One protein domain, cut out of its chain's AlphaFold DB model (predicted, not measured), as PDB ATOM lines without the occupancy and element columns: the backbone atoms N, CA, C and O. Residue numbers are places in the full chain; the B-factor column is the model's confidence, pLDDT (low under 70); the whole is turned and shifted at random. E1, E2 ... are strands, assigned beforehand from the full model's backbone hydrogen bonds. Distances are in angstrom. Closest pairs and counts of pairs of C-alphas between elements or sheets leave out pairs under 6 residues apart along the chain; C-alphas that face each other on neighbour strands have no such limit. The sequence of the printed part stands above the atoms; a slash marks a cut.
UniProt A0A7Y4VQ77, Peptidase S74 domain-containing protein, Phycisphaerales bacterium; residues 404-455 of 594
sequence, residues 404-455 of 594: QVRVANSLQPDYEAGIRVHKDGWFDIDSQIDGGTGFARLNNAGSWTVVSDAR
ATOM      1  N   GLN A 404      12.185   2.084 -55.064       88.38
ATOM      2  CA  GLN A 404      11.230   3.014 -55.681       88.38
ATOM      3  C   GLN A 404      11.770   4.447 -55.667       88.38
ATOM      4  O   GLN A 404      11.548   5.204 -56.606       88.38
ATOM      5  N   VAL A 405      12.514   4.794 -54.616       90.12
ATOM      6  CA  VAL A 405      13.296   6.027 -54.520       90.12
ATOM      7  C   VAL A 405      14.733   5.645 -54.195       90.12
ATOM      8  O   VAL A 405      14.965   4.887 -53.254       90.12
ATOM      9  N   ARG A 406      15.687   6.182 -54.960       87.81
ATOM     10  CA  ARG A 406      17.131   6.059 -54.732       87.81
ATOM     11  C   ARG A 406      17.730   7.456 -54.639       87.81
ATOM     12  O   ARG A 406      17.493   8.286 -55.512       87.81
ATOM     13  N   VAL A 407      18.511   7.695 -53.597       87.50
ATOM     14  CA  VAL A 407      19.289   8.916 -53.385       87.50
ATOM     15  C   VAL A 407      20.750   8.500 -53.343       87.50
ATOM     16  O   VAL A 407      21.169   7.832 -52.405       87.50
ATOM     17  N   ALA A 408      21.518   8.870 -54.363       84.25
ATOM     18  CA  ALA A 408      22.918   8.479 -54.487       84.25
ATOM     19  C   ALA A 408      23.852   9.671 -54.261       84.25
ATOM     20  O   ALA A 408      23.604  10.769 -54.767       84.25
ATOM     21  N   ASN A 409      24.944   9.452 -53.529       78.75
ATOM     22  CA  ASN A 409      26.012  10.432 -53.387       78.75
ATOM     23  C   ASN A 409      27.070  10.222 -54.478       78.75
ATOM     24  O   ASN A 409      27.874   9.296 -54.418       78.75
ATOM     25  N   SER A 410      27.122  11.116 -55.465       83.88
ATOM     26  CA  SER A 410      28.056  10.989 -56.593       83.88
ATOM     27  C   SER A 410      29.538  11.101 -56.210       83.88
ATOM     28  O   SER A 410      30.390  10.632 -56.962       83.88
ATOM     29  N   LEU A 411      29.864  11.701 -55.059       84.12
ATOM     30  CA  LEU A 411      31.241  11.805 -54.555       84.12
ATOM     31  C   LEU A 411      31.677  10.569 -53.759       84.12
ATOM     32  O   LEU A 411      32.868  10.380 -53.525       84.12
ATOM     33  N   GLN A 412      30.716   9.763 -53.313       76.00
ATOM     34  CA  GLN A 412      30.927   8.564 -52.513       76.00
ATOM     35  C   GLN A 412      29.914   7.502 -52.967       76.00
ATOM     36  O   GLN A 412      28.854   7.383 -52.352       76.00
ATOM     37  N   PRO A 413      30.213   6.755 -54.046       71.81
ATOM     38  CA  PRO A 413      29.258   5.848 -54.692       71.81
ATOM     39  C   PRO A 413      28.696   4.749 -53.782       71.81
ATOM     40  O   PRO A 413      27.649   4.192 -54.083       71.81
ATOM     41  N   ASP A 414      29.364   4.456 -52.664       72.25
ATOM     42  CA  ASP A 414      28.906   3.477 -51.674       72.25
ATOM     43  C   ASP A 414      27.878   4.053 -50.680       72.25
ATOM     44  O   ASP A 414      27.262   3.299 -49.924       72.25
ATOM     45  N   TYR A 415      27.689   5.379 -50.650       72.25
ATOM     46  CA  TYR A 415      26.680   6.047 -49.830       72.25
ATOM     47  C   TYR A 415      25.450   6.359 -50.665       72.25
ATOM     48  O   TYR A 415      25.309   7.423 -51.278       72.25
ATOM     49  N   GLU A 416      24.527   5.413 -50.636       77.19
ATOM     50  CA  GLU A 416      23.259   5.526 -51.319       77.19
ATOM     51  C   GLU A 416      22.126   5.110 -50.397       77.19
ATOM     52  O   GLU A 416      22.118   4.010 -49.844       77.19
ATOM     53  N   ALA A 417      21.145   5.991 -50.268       82.75
ATOM     54  CA  ALA A 417      19.942   5.735 -49.512       82.75
ATOM     55  C   ALA A 417      18.795   5.345 -50.441       82.75
ATOM     56  O   ALA A 417      18.743   5.734 -51.612       82.75
ATOM     57  N   GLY A 418      17.830   4.610 -49.908       86.94
ATOM     58  CA  GLY A 418      16.647   4.256 -50.666       86.94
ATOM     59  C   GLY A 418      15.433   4.009 -49.805       86.94
ATOM     60  O   GLY A 418      15.517   3.757 -48.603       86.94
ATOM     61  N   ILE A 419      14.291   4.103 -50.474       87.38
ATOM     62  CA  ILE A 419      12.973   3.855 -49.908       87.38
ATOM     63  C   ILE A 419      12.257   2.862 -50.817       87.38
ATOM     64  O   ILE A 419      12.252   3.013 -52.048       87.38
ATOM     65  N   ARG A 420      11.657   1.832 -50.217       85.50
ATOM     66  CA  ARG A 420      10.842   0.858 -50.948       85.50
ATOM     67  C   ARG A 420       9.739   0.253 -50.088       85.50
ATOM     68  O   ARG A 420       9.870   0.132 -48.873       85.50
ATOM     69  N   VAL A 421       8.694  -0.211 -50.761       84.69
ATOM     70  CA  VAL A 421       7.668  -1.103 -50.222       84.69
ATOM     71  C   VAL A 421       7.852  -2.489 -50.840       84.69
ATOM     72  O   VAL A 421       7.786  -2.660 -52.057       84.69
ATOM     73  N   HIS A 422       8.087  -3.495 -50.002       75.31
ATOM     74  CA  HIS A 422       8.206  -4.889 -50.422       75.31
ATOM     75  C   HIS A 422       6.852  -5.511 -50.771       75.31
ATOM     76  O   HIS A 422       5.830  -5.177 -50.172       75.31
ATOM     77  N   LYS A 423       6.862  -6.547 -51.626       75.44
ATOM     78  CA  LYS A 423       5.686  -7.410 -51.872       75.44
ATOM     79  C   LYS A 423       5.066  -8.004 -50.603       75.44
ATOM     80  O   LYS A 423       3.880  -8.307 -50.590       75.44
ATOM     81  N   ASP A 424       5.864  -8.167 -49.550       76.31
ATOM     82  CA  ASP A 424       5.436  -8.758 -48.280       76.31
ATOM     83  C   ASP A 424       4.917  -7.692 -47.287       76.31
ATOM     84  O   ASP A 424       4.710  -7.989 -46.113       76.31
ATOM     85  N   GLY A 425       4.712  -6.449 -47.748       73.12
ATOM     86  CA  GLY A 425       4.092  -5.355 -46.991       73.12
ATOM     87  C   GLY A 425       5.045  -4.522 -46.134       73.12
ATOM     88  O   GLY A 425       4.594  -3.632 -45.425       73.12
ATOM     89  N   TRP A 426       6.350  -4.786 -46.181       77.81
ATOM     90  CA  TRP A 426       7.339  -4.037 -45.403       77.81
ATOM     91  C   TRP A 426       7.716  -2.725 -46.077       77.81
ATOM     92  O   TRP A 426       7.971  -2.704 -47.282       77.81
ATOM     93  N   PHE A 427       7.804  -1.660 -45.284       82.81
ATOM     94  CA  PHE A 427       8.416  -0.403 -45.692       82.81
ATOM     95  C   PHE A 427       9.868  -0.374 -45.204       82.81
ATOM     96  O   PHE A 427      10.125  -0.432 -43.998       82.81
ATOM     97  N   ASP A 428      10.799  -0.299 -46.151       81.44
ATOM     98  CA  ASP A 428      12.237  -0.293 -45.898       81.44
ATOM     99  C   ASP A 428      12.798   1.107 -46.172       81.44
ATOM    100  O   ASP A 428      12.573   1.681 -47.245       81.44
ATOM    101  N   ILE A 429      13.578   1.615 -45.214       82.56
ATOM    102  CA  ILE A 429      14.512   2.724 -45.418       82.56
ATOM    103  C   ILE A 429      15.916   2.181 -45.177       82.56
ATOM    104  O   ILE A 429      16.185   1.542 -44.154       82.56
ATOM    105  N   ASP A 430      16.810   2.453 -46.116       77.88
ATOM    106  CA  ASP A 430      18.210   2.053 -46.035       77.88
ATOM    107  C   ASP A 430      19.109   3.233 -46.408       77.88
ATOM    108  O   ASP A 430      18.714   4.118 -47.166       77.88
ATOM    109  N   SER A 431      20.303   3.246 -45.831       73.19
ATOM    110  CA  SER A 431      21.365   4.225 -46.078       73.19
ATOM    111  C   SER A 431      22.532   3.644 -46.890       73.19
ATOM    112  O   SER A 431      23.485   4.369 -47.173       73.19
ATOM    113  N   GLN A 432      22.456   2.358 -47.262       72.75
ATOM    114  CA  GLN A 432      23.438   1.653 -48.082       72.75
ATOM    115  C   GLN A 432      22.794   0.541 -48.938       72.75
ATOM    116  O   GLN A 432      22.979  -0.660 -48.717       72.75
ATOM    117  N   ILE A 433      22.043   0.958 -49.956       67.94
ATOM    118  CA  ILE A 433      21.131   0.097 -50.723       67.94
ATOM    119  C   ILE A 433      21.762  -1.039 -51.555       67.94
ATOM    120  O   ILE A 433      21.054  -1.999 -51.874       67.94
ATOM    121  N   ASP A 434      23.058  -0.955 -51.885       63.69
ATOM    122  CA  ASP A 434      23.778  -1.877 -52.787       63.69
ATOM    123  C   ASP A 434      24.841  -2.745 -52.064       63.69
ATOM    124  O   ASP A 434      25.753  -3.289 -52.686       63.69
ATOM    125  N   GLY A 435      24.731  -2.933 -50.741       57.34
ATOM    126  CA  GLY A 435      25.665  -3.813 -50.017       57.34
ATOM    127  C   GLY A 435      25.567  -3.849 -48.492       57.34
ATOM    128  O   GLY A 435      26.297  -4.616 -47.862       57.34
ATOM    129  N   GLY A 436      24.684  -3.057 -47.879       61.12
ATOM    130  CA  GLY A 436      24.499  -3.043 -46.432       61.12
ATOM    131  C   GLY A 436      23.479  -4.076 -45.947       61.12
ATOM    132  O   GLY A 436      22.439  -4.300 -46.558       61.12
ATOM    133  N   THR A 437      23.727  -4.686 -44.786       61.28
ATOM    134  CA  THR A 437      22.661  -5.331 -43.994       61.28
ATOM    135  C   THR A 437      21.978  -4.341 -43.040       61.28
ATOM    136  O   THR A 437      21.110  -4.733 -42.269       61.28
ATOM    137  N   GLY A 438      22.379  -3.065 -43.067       65.75
ATOM    138  CA  GLY A 438      21.974  -2.001 -42.144       65.75
ATOM    139  C   GLY A 438      20.637  -1.332 -42.467       65.75
ATOM    140  O   GLY A 438      20.535  -0.115 -42.362       65.75
ATOM    141  N   PHE A 439      19.619  -2.105 -42.844       69.56
ATOM    142  CA  PHE A 439      18.279  -1.576 -43.097       69.56
ATOM    143  C   PHE A 439      17.447  -1.491 -41.808       69.56
ATOM    144  O   PHE A 439      17.570  -2.323 -40.899       69.56
ATOM    145  N   ALA A 440      16.537  -0.517 -41.763       75.19
ATOM    146  CA  ALA A 440      15.450  -0.468 -40.793       75.19
ATOM    147  C   ALA A 440      14.135  -0.811 -41.507       75.19
ATOM    148  O   ALA A 440      13.824  -0.224 -42.546       75.19
ATOM    149  N   ARG A 441      13.361  -1.757 -40.959       77.69
ATOM    150  CA  ARG A 441      12.049  -2.133 -41.517       77.69
ATOM    151  C   ARG A 441      10.918  -1.718 -40.610       77.69
ATOM    152  O   ARG A 441      10.930  -2.068 -39.430       77.69
ATOM    153  N   LEU A 442       9.910  -1.081 -41.186       76.19
ATOM    154  CA  LEU A 442       8.639  -0.806 -40.538       76.19
ATOM    155  C   LEU A 442       7.615  -1.870 -40.951       76.19
ATOM    156  O   LEU A 442       7.372  -2.071 -42.144       76.19
ATOM    157  N   ASN A 443       7.014  -2.555 -39.972       74.50
ATOM    158  CA  ASN A 443       5.865  -3.428 -40.235       74.50
ATOM    159  C   ASN A 443       4.540  -2.662 -40.233       74.50
ATOM    160  O   ASN A 443       4.428  -1.555 -39.711       74.50
ATOM    161  N   ASN A 444       3.490  -3.343 -40.694       72.75
ATOM    162  CA  ASN A 444       2.111  -2.848 -40.652       72.75
ATOM    163  C   ASN A 444       1.574  -2.569 -39.233       72.75
ATOM    164  O   ASN A 444       0.519  -1.959 -39.099       72.75
ATOM    165  N   ALA A 445       2.266  -3.009 -38.176       77.31
ATOM    166  CA  ALA A 445       1.922  -2.715 -36.783       77.31
ATOM    167  C   ALA A 445       2.670  -1.486 -36.224       77.31
ATOM    168  O   ALA A 445       2.566  -1.200 -35.033       77.31
ATOM    169  N   GLY A 446       3.434  -0.767 -37.056       74.94
ATOM    170  CA  GLY A 446       4.160   0.443 -36.666       74.94
ATOM    171  C   GLY A 446       5.491   0.197 -35.944       74.94
ATOM    172  O   GLY A 446       6.099   1.138 -35.443       74.94
ATOM    173  N   SER A 447       5.962  -1.049 -35.867       79.94
ATOM    174  CA  SER A 447       7.226  -1.390 -35.212       79.94
ATOM    175  C   SER A 447       8.390  -1.319 -36.195       79.94
ATOM    176  O   SER A 447       8.407  -2.025 -37.208       79.94
ATOM    177  N   TRP A 448       9.375  -0.486 -35.858       81.88
ATOM    178  CA  TRP A 448      10.683  -0.489 -36.499       81.88
ATOM    179  C   TRP A 448      11.522  -1.653 -35.979       81.88
ATOM    180  O   TRP A 448      11.698  -1.829 -34.774       81.88
ATOM    181  N   THR A 449      12.071  -2.431 -36.901       80.31
ATOM    182  CA  THR A 449      12.994  -3.528 -36.618       80.31
ATOM    183  C   THR A 449      14.322  -3.277 -37.313       80.31
ATOM    184  O   THR A 449      14.372  -2.713 -38.405       80.31
ATOM    185  N   VAL A 450      15.399  -3.698 -36.661       80.56
ATOM    186  CA  VAL A 450      16.767  -3.632 -37.187       80.56
ATOM    187  C   VAL A 450      17.314  -5.047 -37.326       80.56
ATOM    188  O   VAL A 450      16.922  -5.947 -36.575       80.56
ATOM    189  N   VAL A 451      18.223  -5.263 -38.277       80.38
ATOM    190  CA  VAL A 451      18.870  -6.570 -38.423       80.38
ATOM    191  C   VAL A 451      19.668  -6.914 -37.156       80.38
ATOM    192  O   VAL A 451      20.373  -6.081 -36.593       80.38
ATOM    193  N   SER A 452      19.548  -8.150 -36.676       85.62
ATOM    194  CA  SER A 452      20.186  -8.584 -35.422       85.62
ATOM    195  C   SER A 452      20.618 -10.059 -35.463       85.62
ATOM    196  O   SER A 452      20.811 -10.685 -34.420       85.62
ATOM    197  N   ASP A 453      20.766 -10.621 -36.666       87.88
ATOM    198  CA  ASP A 453      21.110 -12.028 -36.898       87.88
ATOM    199  C   ASP A 453      22.534 -12.346 -36.410       87.88
ATOM    200  O   ASP A 453      23.465 -11.572 -36.637       87.88
ATOM    201  N   ALA A 454      22.712 -13.491 -35.744       88.75
ATOM    202  CA  ALA A 454      24.008 -13.914 -35.212       88.75
ATOM    203  C   ALA A 454      25.076 -14.077 -36.306       88.75
ATOM    204  O   ALA A 454      26.249 -13.835 -36.048       88.75
ATOM    205  N   ARG A 455      24.681 -14.415 -37.542       87.62
ATOM    206  CA  ARG A 455      25.598 -14.552 -38.688       87.62
ATOM    207  C   ARG A 455      26.249 -13.233 -39.105       87.62
ATOM    208  O   ARG A 455      27.237 -13.253 -39.827       87.62
TER     209      ARG A 455
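AT A GLANCE: This is residues 404 to 455 of the 594 residues of the protein "Peptidase S74 domain-containing protein" of Phycisphaerales bacterium (UniProt A0A7Y4VQ77). With little regular structure, this is one slab, a twisted sheet of five short strands side by side in chain order, joined by loops, with no named helix on either face. The 52 printed residues hold E1 to E5, an antiparallel, all-strand meander, each strand the neighbour of the one before; strands hold 20 residues, under half. It is only just loose, close to compact, radius of gyration of the C-alphas 12.0 A, spanning 37 by 28 by 16 A.

IN THESE COORDINATES: Find C-alpha 416 at (23.259, 5.526, -51.319); E2 runs 17.0 A from there to 421. E1 is residues 405 to 408, 9.9 A; E3 427 to 430, 10.1 A; E4 440 to 442, 6.8 A; E5 448 to 450, 6.9 A, ending at (16.767, -3.632, -37.187).

HOW THE PARTS SIT: Look for hairpins: E1 and E2 at N 407 and O 417, 2.8 A; E2 and E3 at N 428 and O 420, 2.9 A; E3 and E4 at N 442 and O 427, 2.9 A; E4 and E5 at N 449 and O 441, 2.8 A. Edge strands E1 and E5 are apart.

THE WHOLE: The printed part has no cut and no long link. Residues 433 to 439 are under pLDDT 70.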